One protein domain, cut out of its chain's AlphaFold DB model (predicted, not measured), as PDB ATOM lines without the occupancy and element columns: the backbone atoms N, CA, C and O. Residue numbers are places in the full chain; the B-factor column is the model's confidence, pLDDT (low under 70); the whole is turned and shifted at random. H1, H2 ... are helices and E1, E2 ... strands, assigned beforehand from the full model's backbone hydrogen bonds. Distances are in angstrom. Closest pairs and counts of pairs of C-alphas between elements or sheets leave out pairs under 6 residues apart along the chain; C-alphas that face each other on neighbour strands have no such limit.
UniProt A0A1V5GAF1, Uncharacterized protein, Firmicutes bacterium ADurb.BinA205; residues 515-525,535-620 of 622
ATOM      1  N   GLU A 515      30.555  28.739  39.159       88.88
ATOM      2  CA  GLU A 515      31.917  28.247  38.943       88.88
ATOM      3  C   GLU A 515      32.696  29.231  38.075       88.88
ATOM      4  O   GLU A 515      32.178  29.717  37.076       88.88
ATOM      5  N   CYS A 516      33.944  29.534  38.423       89.94
ATOM      6  CA  CYS A 516      34.792  30.299  37.514       89.94
ATOM      7  C   CYS A 516      35.354  29.364  36.444       89.94
ATOM      8  O   CYS A 516      36.163  28.493  36.766       89.94
ATOM      9  N   SER A 517      34.983  29.556  35.175       90.62
ATOM     10  CA  SER A 517      35.652  28.833  34.083       90.62
ATOM     11  C   SER A 517      37.060  29.364  33.831       90.62
ATOM     12  O   SER A 517      37.946  28.613  33.428       90.62
ATOM     13  N   ASP A 518      37.262  30.662  34.055       90.25
ATOM     14  CA  ASP A 518      38.541  31.360  33.964       90.25
ATOM     15  C   ASP A 518      38.528  32.622  34.850       90.25
ATOM     16  O   ASP A 518      37.601  32.842  35.625       90.25
ATOM     17  N   GLU A 519      39.565  33.463  34.765       89.56
ATOM     18  CA  GLU A 519      39.683  34.686  35.578       89.56
ATOM     19  C   GLU A 519      38.654  35.780  35.232       89.56
ATOM     20  O   GLU A 519      38.558  36.782  35.944       89.56
ATOM     21  N   THR A 520      37.897  35.624  34.147       91.62
ATOM     22  CA  THR A 520      36.955  36.621  33.613       91.62
ATOM     23  C   THR A 520      35.509  36.144  33.583       91.62
ATOM     24  O   THR A 520      34.606  36.976  33.632       91.62
ATOM     25  N   THR A 521      35.278  34.833  33.564       93.38
ATOM     26  CA  THR A 521      33.962  34.251  33.302       93.38
ATOM     27  C   THR A 521      33.466  33.438  34.494       93.38
ATOM     28  O   THR A 521      34.123  32.493  34.934       93.38
ATOM     29  N   LEU A 522      32.277  33.793  34.985       92.62
ATOM     30  CA  LEU A 522      31.515  33.038  35.979       92.62
ATOM     31  C   LEU A 522      30.403  32.252  35.278       92.62
ATOM     32  O   LEU A 522      29.499  32.845  34.694       92.62
ATOM     33  N   CYS A 523      30.433  30.931  35.358       92.25
ATOM     34  CA  CYS A 523      29.341  30.068  34.936       92.25
ATOM     35  C   CYS A 523      28.278  30.050  36.028       92.25
ATOM     36  O   CYS A 523      28.578  29.746  37.182       92.25
ATOM     37  N   MET A 524      27.042  30.368  35.666       90.00
ATOM     38  CA  MET A 524      25.899  30.328  36.571       90.00
ATOM     39  C   MET A 524      24.811  29.432  36.002       90.00
ATOM     40  O   MET A 524      24.671  29.354  34.783       90.00
ATOM     41  N   CYS A 525      24.020  28.794  36.862       90.44
ATOM     42  CA  CYS A 525      22.832  28.097  36.383       90.44
ATOM     43  C   CYS A 525      21.731  29.085  36.006       90.44
ATOM     44  O   CYS A 525      21.321  29.918  36.820       90.44
ATOM     45  N   THR A 535      28.816  34.248  32.416       91.62
ATOM     46  CA  THR A 535      28.714  35.653  32.817       91.62
ATOM     47  C   THR A 535      30.092  36.294  32.743       91.62
ATOM     48  O   THR A 535      31.004  35.888  33.462       91.62
ATOM     49  N   ASP A 536      30.247  37.311  31.893       93.31
ATOM     50  CA  ASP A 536      31.454  38.143  31.862       93.31
ATOM     51  C   ASP A 536      31.476  39.042  33.106       93.31
ATOM     52  O   ASP A 536      30.699  39.995  33.228       93.31
ATOM     53  N   CYS A 537      32.373  38.737  34.043       93.38
ATOM     54  CA  CYS A 537      32.479  39.467  35.297       93.38
ATOM     55  C   CYS A 537      32.952  40.908  35.120       93.38
ATOM     56  O   CYS A 537      32.611  41.761  35.941       93.38
ATOM     57  N   ASN A 538      33.723  41.209  34.074       93.56
ATOM     58  CA  ASN A 538      34.163  42.571  33.819       93.56
ATOM     59  C   ASN A 538      32.988  43.437  33.365       93.56
ATOM     60  O   ASN A 538      32.767  44.511  33.925       93.56
ATOM     61  N   GLN A 539      32.206  42.941  32.403       94.19
ATOM     62  CA  GLN A 539      31.012  43.637  31.924       94.19
ATOM     63  C   GLN A 539      29.964  43.776  33.037       94.19
ATOM     64  O   GLN A 539      29.477  44.878  33.285       94.19
ATOM     65  N   PHE A 540      29.695  42.695  33.780       91.88
ATOM     66  CA  PHE A 540      28.763  42.703  34.911       91.88
ATOM     67  C   PHE A 540      29.110  43.779  35.951       91.88
ATOM     68  O   PHE A 540      28.229  44.520  36.394       91.88
ATOM     69  N   CYS A 541      30.388  43.895  36.325       91.56
ATOM     70  CA  CYS A 541      30.849  44.865  37.318       91.56
ATOM     71  C   CYS A 541      30.756  46.322  36.835       91.56
ATOM     72  O   CYS A 541      30.407  47.207  37.623       91.56
ATOM     73  N   ILE A 542      31.062  46.577  35.559       92.19
ATOM     74  CA  ILE A 542      30.949  47.914  34.960       92.19
ATOM     75  C   ILE A 542      29.480  48.354  34.938       92.19
ATOM     76  O   ILE A 542      29.173  49.453  35.402       92.19
ATOM     77  N   ASP A 543      28.581  47.487  34.468       89.69
ATOM     78  CA  ASP A 543      27.170  47.831  34.271       89.69
ATOM     79  C   ASP A 543      26.390  47.921  35.585       89.69
ATOM     80  O   ASP A 543      25.593  48.840  35.767       89.69
ATOM     81  N   SER A 544      26.622  46.988  36.513       79.31
ATOM     82  CA  SER A 544      25.809  46.883  37.732       79.31
ATOM     83  C   SER A 544      26.228  47.887  38.803       79.31
ATOM     84  O   SER A 544      25.378  48.413  39.515       79.31
ATOM     85  N   ASN A 545      27.533  48.172  38.918       72.06
ATOM     86  CA  ASN A 545      28.086  48.893  40.069       72.06
ATOM     87  C   ASN A 545      28.966  50.098  39.697       72.06
ATOM     88  O   ASN A 545      29.497  50.755  40.596       72.06
ATOM     89  N   GLY A 546      29.147  50.413  38.408       83.56
ATOM     90  CA  GLY A 546      30.044  51.489  37.971       83.56
ATOM     91  C   GLY A 546      31.514  51.216  38.312       83.56
ATOM     92  O   GLY A 546      32.271  52.142  38.608       83.56
ATOM     93  N   ALA A 547      31.905  49.941  38.352       90.19
ATOM     94  CA  ALA A 547      33.281  49.529  38.597       90.19
ATOM     95  C   ALA A 547      34.197  49.885  37.412       90.19
ATOM     96  O   ALA A 547      33.745  50.094  36.288       90.19
ATOM     97  N   LEU A 548      35.508  49.918  37.654       92.62
ATOM     98  CA  LEU A 548      36.522  50.074  36.606       92.62
ATOM     99  C   LEU A 548      36.766  48.761  35.855       92.62
ATOM    100  O   LEU A 548      37.066  48.775  34.661       92.62
ATOM    101  N   SER A 549      36.682  47.644  36.575       92.62
ATOM    102  CA  SER A 549      36.827  46.299  36.030       92.62
ATOM    103  C   SER A 549      36.232  45.251  36.967       92.62
ATOM    104  O   SER A 549      35.871  45.545  38.110       92.62
ATOM    105  N   GLY A 550      36.166  44.010  36.502       91.94
ATOM    106  CA  GLY A 550      35.759  42.857  37.301       91.94
ATOM    107  C   GLY A 550      36.451  41.583  36.839       91.94
ATOM    108  O   GLY A 550      36.897  41.490  35.697       91.94
ATOM    109  N   GLY A 551      36.561  40.609  37.736       92.19
ATOM    110  CA  GLY A 551      37.088  39.284  37.421       92.19
ATOM    111  C   GLY A 551      36.373  38.207  38.221       92.19
ATOM    112  O   GLY A 551      35.859  38.478  39.307       92.19
ATOM    113  N   CYS A 552      36.341  36.990  37.687       91.38
ATOM    114  CA  CYS A 552      35.820  35.849  38.419       91.38
ATOM    115  C   CYS A 552      36.851  35.395  39.451       91.38
ATOM    116  O   CYS A 552      38.038  35.235  39.139       91.38
ATOM    117  N   LYS A 553      36.407  35.219  40.694       88.62
ATOM    118  CA  LYS A 553      37.232  34.716  41.791       88.62
ATOM    119  C   LYS A 553      36.485  33.642  42.572       88.62
ATOM    120  O   LYS A 553      35.260  33.662  42.672       88.62
ATOM    121  N   SER A 554      37.253  32.725  43.145       82.88
ATOM    122  CA  SER A 554      36.773  31.603  43.950       82.88
ATOM    123  C   SER A 554      37.632  31.453  45.203       82.88
ATOM    124  O   SER A 554      38.859  31.435  45.078       82.88
ATOM    125  N   ASN A 555      37.009  31.300  46.369       74.56
ATOM    126  CA  ASN A 555      37.648  30.886  47.621       74.56
ATOM    127  C   ASN A 555      36.852  29.740  48.281       74.56
ATOM    128  O   ASN A 555      35.941  29.186  47.662       74.56
ATOM    129  N   ASP A 556      37.220  29.364  49.509       68.56
ATOM    130  CA  ASP A 556      36.552  28.284  50.255       68.56
ATOM    131  C   ASP A 556      35.107  28.650  50.667       68.56
ATOM    132  O   ASP A 556      34.294  27.753  50.890       68.56
ATOM    133  N   ASP A 557      34.769  29.947  50.691       60.69
ATOM    134  CA  ASP A 557      33.467  30.479  51.121       60.69
ATOM    135  C   ASP A 557      32.516  30.831  49.959       60.69
ATOM    136  O   ASP A 557      31.321  31.045  50.173       60.69
ATOM    137  N   GLY A 558      33.002  30.899  48.714       69.19
ATOM    138  CA  GLY A 558      32.155  31.219  47.569       69.19
ATOM    139  C   GLY A 558      32.883  31.517  46.259       69.19
ATOM    140  O   GLY A 558      34.107  31.623  46.174       69.19
ATOM    141  N   LYS A 559      32.090  31.647  45.191       83.81
ATOM    142  CA  LYS A 559      32.556  31.930  43.826       83.81
ATOM    143  C   LYS A 559      31.704  33.040  43.224       83.81
ATOM    144  O   LYS A 559      30.476  33.003  43.324       83.81
ATOM    145  N   GLY A 560      32.331  34.037  42.606       87.62
ATOM    146  CA  GLY A 560      31.600  35.197  42.105       87.62
ATOM    147  C   GLY A 560      32.436  36.204  41.327       87.62
ATOM    148  O   GLY A 560      33.661  36.111  41.242       87.62
ATOM    149  N   CYS A 561      31.744  37.192  40.765       89.81
ATOM    150  CA  CYS A 561      32.373  38.336  40.121       89.81
ATOM    151  C   CYS A 561      32.798  39.359  41.176       89.81
ATOM    152  O   CYS A 561      31.956  39.958  41.843       89.81
ATOM    153  N   VAL A 562      34.107  39.566  41.308       89.75
ATOM    154  CA  VAL A 562      34.695  40.530  42.243       89.75
ATOM    155  C   VAL A 562      35.047  41.809  41.485       89.75
ATOM    156  O   VAL A 562      35.860  41.794  40.554       89.75
ATOM    157  N   CYS A 563      34.422  42.919  41.881       91.56
ATOM    158  CA  CYS A 563      34.517  44.204  41.192       91.56
ATOM    159  C   CYS A 563      35.634  45.093  41.759       91.56
ATOM    160  O   CYS A 563      35.846  45.176  42.970       91.56
ATOM    161  N   THR A 564      36.343  45.789  40.868       91.75
ATOM    162  CA  THR A 564      37.404  46.751  41.199       91.75
ATOM    163  C   THR A 564      36.917  48.174  40.947       91.75
ATOM    164  O   THR A 564      36.557  48.519  39.823       91.75
ATOM    165  N   HIS A 565      36.945  49.022  41.972       92.88
ATOM    166  CA  HIS A 565      36.469  50.404  41.946       92.88
ATOM    167  C   HIS A 565      37.607  51.424  42.096       92.88
ATOM    168  O   HIS A 565      38.714  51.103  42.542       92.88
ATOM    169  N   ASP A 566      37.314  52.677  41.738       92.62
ATOM    170  CA  ASP A 566      38.171  53.822  42.051       92.62
ATOM    171  C   ASP A 566      38.029  54.197  43.533       92.62
ATOM    172  O   ASP A 566      37.094  54.890  43.932       92.62
ATOM    173  N   CYS A 567      38.982  53.768  44.361       92.19
ATOM    174  CA  CYS A 567      38.954  54.033  45.802       92.19
ATOM    175  C   CYS A 567      39.207  55.502  46.172       92.19
ATOM    176  O   CYS A 567      39.185  55.846  47.354       92.19
ATOM    177  N   THR A 568      39.467  56.378  45.195       92.50
ATOM    178  CA  THR A 568      39.527  57.826  45.431       92.50
ATOM    179  C   THR A 568      38.144  58.479  45.439       92.50
ATOM    180  O   THR A 568      38.000  59.578  45.984       92.50
ATOM    181  N   ASP A 569      37.117  57.798  44.921       92.44
ATOM    182  CA  ASP A 569      35.725  58.223  45.041       92.44
ATOM    183  C   ASP A 569      35.173  57.853  46.425       92.44
ATOM    184  O   ASP A 569      34.594  56.790  46.655       92.44
ATOM    185  N   THR A 570      35.339  58.768  47.377       91.06
ATOM    186  CA  THR A 570      34.888  58.565  48.758       91.06
ATOM    187  C   THR A 570      33.371  58.388  48.881       91.06
ATOM    188  O   THR A 570      32.913  57.794  49.858       91.06
ATOM    189  N   VAL A 571      32.581  58.904  47.929       91.94
ATOM    190  CA  VAL A 571      31.120  58.728  47.938       91.94
ATOM    191  C   VAL A 571      30.791  57.283  47.595       91.94
ATOM    192  O   VAL A 571      30.068  56.638  48.354       91.94
ATOM    193  N   LYS A 572      31.394  56.745  46.527       90.38
ATOM    194  CA  LYS A 572      31.169  55.354  46.127       90.38
ATOM    195  C   LYS A 572      31.692  54.356  47.161       90.38
ATOM    196  O   LYS A 572      31.017  53.376  47.445       90.38
ATOM    197  N   VAL A 573      32.844  54.615  47.784       91.69
ATOM    198  CA  VAL A 573      33.363  53.747  48.862       91.69
ATOM    199  C   VAL A 573      32.395  53.685  50.050       91.69
ATOM    200  O   VAL A 573      32.163  52.607  50.586       91.69
ATOM    201  N   THR A 574      31.773  54.808  50.427       91.81
ATOM    202  CA  THR A 574      30.792  54.844  51.532       91.81
ATOM    203  C   THR A 574      29.542  54.014  51.217       91.81
ATOM    204  O   THR A 574      29.015  53.329  52.095       91.81
ATOM    205  N   GLU A 575      29.076  54.064  49.968       92.00
ATOM    206  CA  GLU A 575      27.965  53.245  49.465       92.00
ATOM    207  C   GLU A 575      28.317  51.753  49.531       92.00
ATOM    208  O   GLU A 575      27.621  50.989  50.193       92.00
ATOM    209  N   LEU A 576      29.466  51.359  48.968       90.94
ATOM    210  CA  LEU A 576      29.930  49.966  48.963       90.94
ATOM    211  C   LEU A 576      30.094  49.387  50.379       90.94
ATOM    212  O   LEU A 576      29.747  48.230  50.604       90.94
ATOM    213  N   CYS A 577      30.587  50.184  51.334       90.38
ATOM    214  CA  CYS A 577      30.671  49.781  52.742       90.38
ATOM    215  C   CYS A 577      29.285  49.562  53.370       90.38
ATOM    216  O   CYS A 577      29.114  48.653  54.176       90.38
ATOM    217  N   SER A 578      28.304  50.401  53.025       89.50
ATOM    218  CA  SER A 578      26.947  50.327  53.587       89.50
ATOM    219  C   SER A 578      26.181  49.107  53.075       89.50
ATOM    220  O   SER A 578      25.406  48.515  53.823       89.50
ATOM    221  N   ASP A 579      26.440  48.718  51.827       86.94
ATOM    222  CA  ASP A 579      25.805  47.574  51.171       86.94
ATOM    223  C   ASP A 579      26.543  46.245  51.423       86.94
ATOM    224  O   ASP A 579      26.083  45.188  50.993       86.94
ATOM    225  N   GLY A 580      27.685  46.275  52.121       85.56
ATOM    226  CA  GLY A 580      28.465  45.075  52.438       85.56
ATOM    227  C   GLY A 580      29.200  44.472  51.237       85.56
ATOM    228  O   GLY A 580      29.498  43.279  51.231       85.56
ATOM    229  N   PHE A 581      29.484  45.259  50.193       86.88
ATOM    230  CA  PHE A 581      30.141  44.741  48.993       86.88
ATOM    231  C   PHE A 581      31.635  44.490  49.208       86.88
ATOM    232  O   PHE A 581      32.382  45.356  49.665       86.88
ATOM    233  N   ILE A 582      32.095  43.323  48.766       85.88
ATOM    234  CA  ILE A 582      33.496  42.901  48.821       85.88
ATOM    235  C   ILE A 582      34.232  43.445  47.589       85.88
ATOM    236  O   ILE A 582      33.996  43.002  46.466       85.88
ATOM    237  N   THR A 583      35.118  44.424  47.780       89.69
ATOM    238  CA  THR A 583      35.827  45.129  46.696       89.69
ATOM    239  C   THR A 583      37.259  45.473  47.102       89.69
ATOM    240  O   THR A 583      37.607  45.430  48.280       89.69
ATOM    241  N   ASN A 584      38.082  45.910  46.143       91.56
ATOM    242  CA  ASN A 584      39.441  46.392  46.419       91.56
ATOM    243  C   ASN A 584      39.472  47.597  47.374       91.56
ATOM    244  O   ASN A 584      40.502  47.858  47.984       91.56
ATOM    245  N   CYS A 585      38.375  48.351  47.474       92.31
ATOM    246  CA  CYS A 585      38.295  49.519  48.340       92.31
ATOM    247  C   CYS A 585      37.815  49.148  49.737       92.31
ATOM    248  O   CYS A 585      38.441  49.546  50.711       92.31
ATOM    249  N   THR A 586      36.735  48.375  49.837       91.06
ATOM    250  CA  THR A 586      36.163  47.971  51.129       91.06
ATOM    251  C   THR A 586      37.098  47.037  51.888       91.06
ATOM    252  O   THR A 586      37.254  47.204  53.090       91.06
ATOM    253  N   CYS A 587      37.819  46.160  51.181       91.25
ATOM    254  CA  CYS A 587      38.821  45.283  51.778       91.25
ATOM    255  C   CYS A 587      40.170  45.949  52.070       91.25
ATOM    256  O   CYS A 587      40.982  45.311  52.722       91.25
ATOM    257  N   ALA A 588      40.447  47.178  51.611       91.62
ATOM    258  CA  ALA A 588      41.785  47.778  51.682       91.62
ATOM    259  C   ALA A 588      42.372  47.791  53.107       91.62
ATOM    260  O   ALA A 588      41.650  48.005  54.080       91.62
ATOM    261  N   ALA A 589      43.702  47.683  53.244       90.81
ATOM    262  CA  ALA A 589      44.377  47.629  54.551       90.81
ATOM    263  C   ALA A 589      44.149  48.861  55.450       90.81
ATOM    264  O   ALA A 589      44.427  48.825  56.648       90.81
ATOM    265  N   SER A 590      43.668  49.971  54.882       90.94
ATOM    266  CA  SER A 590      43.253  51.155  55.639       90.94
ATOM    267  C   SER A 590      41.939  50.983  56.407       90.94
ATOM    268  O   SER A 590      41.603  51.889  57.164       90.94
ATOM    269  N   ASP A 591      41.210  49.886  56.175       90.06
ATOM    270  CA  ASP A 591      39.897  49.573  56.748       90.06
ATOM    271  C   ASP A 591      38.903  50.753  56.656       90.06
ATOM    272  O   ASP A 591      38.495  51.339  57.664       90.06
ATOM    273  N   PRO A 592      38.537  51.184  55.432       90.50
ATOM    274  CA  PRO A 592      37.675  52.350  55.255       90.50
ATOM    275  C   PRO A 592      36.239  52.116  55.737       90.50
ATOM    276  O   PRO A 592      35.542  53.089  56.024       90.50
ATOM    277  N   CYS A 593      35.807  50.856  55.836       90.94
ATOM    278  CA  CYS A 593      34.482  50.495  56.331       90.94
ATOM    279  C   CYS A 593      34.440  50.302  57.854       90.94
ATOM    280  O   CYS A 593      33.350  50.276  58.418       90.94
ATOM    281  N   SER A 594      35.600  50.249  58.524       91.06
ATOM    282  CA  SER A 594      35.708  49.925  59.953       91.06
ATOM    283  C   SER A 594      35.112  48.553  60.286       91.06
ATOM    284  O   SER A 594      34.390  48.426  61.275       91.06
ATOM    285  N   TRP A 595      35.379  47.561  59.433       89.19
ATOM    286  CA  TRP A 595      34.886  46.189  59.594       89.19
ATOM    287  C   TRP A 595      35.735  45.370  60.568       89.19
ATOM    288  O   TRP A 595      35.263  44.369  61.087       89.19
ATOM    289  N   VAL A 596      36.955  45.807  60.899       87.44
ATOM    290  CA  VAL A 596      37.776  45.092  61.885       87.44
ATOM    291  C   VAL A 596      37.110  45.109  63.265       87.44
ATOM    292  O   VAL A 596      36.947  46.174  63.875       87.44
ATOM    293  N   GLY A 597      36.821  43.924  63.810       82.31
ATOM    294  CA  GLY A 597      36.206  43.782  65.132       82.31
ATOM    295  C   GLY A 597      34.703  44.088  65.159       82.31
ATOM    296  O   GLY A 597      34.182  44.472  66.217       82.31
ATOM    297  N   ASP A 598      34.021  43.999  64.014       83.75
ATOM    298  CA  ASP A 598      32.586  44.247  63.870       83.75
ATOM    299  C   ASP A 598      31.701  43.031  64.193       83.75
ATOM    300  O   ASP A 598      30.473  43.150  64.174       83.75
ATOM    301  N   THR A 599      32.312  41.911  64.596       82.50
ATOM    302  CA  THR A 599      31.716  40.604  64.925       82.50
ATOM    303  C   THR A 599      31.274  39.747  63.737       82.50
ATOM    304  O   THR A 599      30.763  38.648  63.959       82.50
ATOM    305  N   TYR A 600      31.489  40.194  62.499       81.62
ATOM    306  CA  TYR A 600      31.326  39.379  61.299       81.62
ATOM    307  C   TYR A 600      32.689  38.885  60.814       81.62
ATOM    308  O   TYR A 600      33.656  39.627  60.765       81.62
ATOM    309  N   CYS A 601      32.781  37.616  60.425       81.31
ATOM    310  CA  CYS A 601      34.024  37.092  59.867       81.31
ATOM    311  C   CYS A 601      34.241  37.603  58.435       81.31
ATOM    312  O   CYS A 601      33.549  37.170  57.511       81.31
ATOM    313  N   ASN A 602      35.242  38.467  58.245       81.06
ATOM    314  CA  ASN A 602      35.589  39.045  56.943       81.06
ATOM    315  C   ASN A 602      36.890  38.474  56.333       81.06
ATOM    316  O   ASN A 602      37.609  39.159  55.598       81.06
ATOM    317  N   SER A 603      37.225  37.205  56.614       79.88
ATOM    318  CA  SER A 603      38.472  36.570  56.139       79.88
ATOM    319  C   SER A 603      38.607  36.502  54.615       79.88
ATOM    320  O   SER A 603      39.726  36.468  54.103       79.88
ATOM    321  N   PHE A 604      37.492  36.562  53.881       80.06
ATOM    322  CA  PHE A 604      37.461  36.544  52.417       80.06
ATOM    323  C   PHE A 604      38.261  37.693  51.768       80.06
ATOM    324  O   PHE A 604      38.701  37.568  50.623       80.06
ATOM    325  N   CYS A 605      38.486  38.816  52.467       84.50
ATOM    326  CA  CYS A 605      39.280  39.929  51.936       84.50
ATOM    327  C   CYS A 605      40.732  39.509  51.658       84.50
ATOM    328  O   CYS A 605      41.313  39.933  50.656       84.50
ATOM    329  N   ALA A 606      41.297  38.633  52.494       82.88
ATOM    330  CA  ALA A 606      42.637  38.090  52.293       82.88
ATOM    331  C   ALA A 606      42.709  37.152  51.076       82.88
ATOM    332  O   ALA A 606      43.730  37.124  50.383       82.88
ATOM    333  N   ASP A 607      41.621  36.438  50.780       80.94
ATOM    334  CA  ASP A 607      41.546  35.505  49.653       80.94
ATOM    335  C   ASP A 607      41.422  36.237  48.313       80.94
ATOM    336  O   ASP A 607      42.119  35.915  47.346       80.94
ATOM    337  N   PHE A 608      40.557  37.254  48.247       82.12
ATOM    338  CA  PHE A 608      40.308  37.997  47.011       82.12
ATOM    339  C   PHE A 608      41.331  39.114  46.754       82.12
ATOM    340  O   PHE A 608      41.641  39.398  45.592       82.12
ATOM    341  N   PHE A 609      41.906  39.707  47.809       86.12
ATOM    342  CA  PHE A 609      42.860  40.822  47.734       86.12
ATOM    343  C   PHE A 609      44.142  40.573  48.561       86.12
ATOM    344  O   PHE A 609      44.515  41.372  49.424       86.12
ATOM    345  N   PRO A 610      44.926  39.519  48.260       83.56
ATOM    346  CA  PRO A 610      46.075  39.110  49.081       83.56
ATOM    347  C   PRO A 610      47.208  40.147  49.154       83.56
ATOM    348  O   PRO A 610      48.071  40.066  50.027       83.56
ATOM    349  N   ALA A 611      47.240  41.111  48.230       85.19
ATOM    350  CA  ALA A 611      48.258  42.156  48.184       85.19
ATOM    351  C   ALA A 611      47.927  43.392  49.043       85.19
ATOM    352  O   ALA A 611      48.855  44.102  49.430       85.19
ATOM    353  N   ASP A 612      46.646  43.660  49.311       88.31
ATOM    354  CA  ASP A 612      46.177  44.839  50.049       88.31
ATOM    355  C   ASP A 612      44.822  44.536  50.703       88.31
ATOM    356  O   ASP A 612      43.777  44.676  50.068       88.31
ATOM    357  N   HIS A 613      44.864  44.078  51.957       89.81
ATOM    358  CA  HIS A 613      43.677  43.788  52.756       89.81
ATOM    359  C   HIS A 613      43.854  44.165  54.231       89.81
ATOM    360  O   HIS A 613      44.982  44.209  54.734       89.81
ATOM    361  N   PHE A 614      42.748  44.413  54.934       88.81
ATOM    362  CA  PHE A 614      42.723  44.397  56.397       88.81
ATOM    363  C   PHE A 614      42.640  42.947  56.916       88.81
ATOM    364  O   PHE A 614      42.127  42.065  56.230       88.81
ATOM    365  N   ASP A 615      43.168  42.688  58.114       83.44
ATOM    366  CA  ASP A 615      43.093  41.377  58.778       83.44
ATOM    367  C   ASP A 615      42.017  41.417  59.864       83.44
ATOM    368  O   ASP A 615      42.123  42.190  60.817       83.44
ATOM    369  N   ASP A 616      41.004  40.570  59.700       81.31
ATOM    370  CA  ASP A 616      39.864  40.423  60.607       81.31
ATOM    371  C   ASP A 616      39.650  38.959  61.031       81.31
ATOM    372  O   ASP A 616      38.569  38.507  61.395       81.31
ATOM    373  N   THR A 617      40.728  38.172  61.021       79.69
ATOM    374  CA  THR A 617      40.698  36.759  61.434       79.69
ATOM    375  C   THR A 617      40.295  36.551  62.898       79.69
ATOM    376  O   THR A 617      39.968  35.430  63.294       79.69
ATOM    377  N   ALA A 618      40.308  37.612  63.709       80.25
ATOM    378  CA  ALA A 618      39.876  37.587  65.102       80.25
ATOM    379  C   ALA A 618      38.365  37.340  65.256       80.25
ATOM    380  O   ALA A 618      37.969  36.683  66.219       80.25
ATOM    381  N   ASP A 619      37.553  37.801  64.303       80.06
ATOM    382  CA  ASP A 619      36.094  37.637  64.318       80.06
ATOM    383  C   ASP A 619      35.653  36.316  63.660       80.06
ATOM    384  O   ASP A 619      34.511  35.884  63.785       80.06
ATOM    385  N   CYS A 620      36.597  35.606  63.037       76.31
ATOM    386  CA  CYS A 620      36.407  34.298  62.408       76.31
ATOM    387  C   CYS A 620      36.557  33.107  63.364       76.31
ATOM    388  O   CYS A 620      36.485  31.954  62.935       76.31
TER     389      CYS A 620
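This is residues 515 to 525 and 535 to 620 of the 622 residues of an uncharacterized protein of Firmicutes bacterium ADurb.BinA205 (UniProt A0A1V5GAF1). A two-stranded hairpin, E2 and E3, stands between two unlike sides: H1 packs on it from one side, with E1 on that side too, and a part built mostly of loops, with H2 and H3, lies beyond the other. That second part is drawn largely by residues 579 to 603 and 609 to 620, two long stretches with no named element. The printed part has 97 residues, with three named helices and three named strands in the order E1 H1 E2 E3 H2 H3; the sheet is E2 - E3, antiparallel. The class is mixed, helices and strands, with under half of the residues in named elements. The whole is compact and rounded, with a radius of gyration of the C-alphas of 13.1 A and spans of 34 by 30 by 23 A.

Start at residues 515 to 516, which pair antiparallel with residues 522 to 523 of E1, the strand of residues 521 to 525. E1 pairs with no named strand, but its residues 521 to 522 also pair antiparallel with residues 535 to 536. Next look at E2, residues 549 to 554, and E3, residues 559 to 564, a hairpin whose directions differ by 152 degrees. Between them N 553 and O 560, 2.9 A apart, and N 564 and O 549, 2.8 A apart, are within hydrogen-bond range. H1, residues 537 to 545, has 13 pairs of C-alphas within 8 A of E2, the closest those of Asn 538 and Gly 550 at 3.8 A. With E3 it has 10 such pairs, the closest those of Cys 537 and Cys 561 at 5.0 A. H2, residues 570 to 578, is apart from E2 and from H1. H3, residues 604 to 608, is apart from H1 and H2; its closest C-alpha to E2 is that of Phe 608, 6.9 A from that of Lys 553. In H1, H2 and H3 every O i to N i+4 pair is within hydrogen-bond range.

Find C-alpha 521 at (33.962, 34.251, 33.302), where E1 begins its 13.1 A. H1 measures 11.4 A, E2 16.7 A and E3 15.8 A. H2 begins at C-alpha 570, at (34.888, 58.565, 48.758), and measures 12.4 A. H3, 6.3 A long, ends at C-alpha 608, at (40.308, 37.997, 47.011).

The two C-alphas farthest apart are those of Cys 525 and Ser 590, at 36.3 A. Residues 526 to 534 are not printed, and C-alphas 525 and 535 are 10.2 A apart across this cut. The link from H2 to H3 is long, 25 residues. The mean pLDDT of the printed part is 87.4; look at residues 556 to 558 for the values under 70.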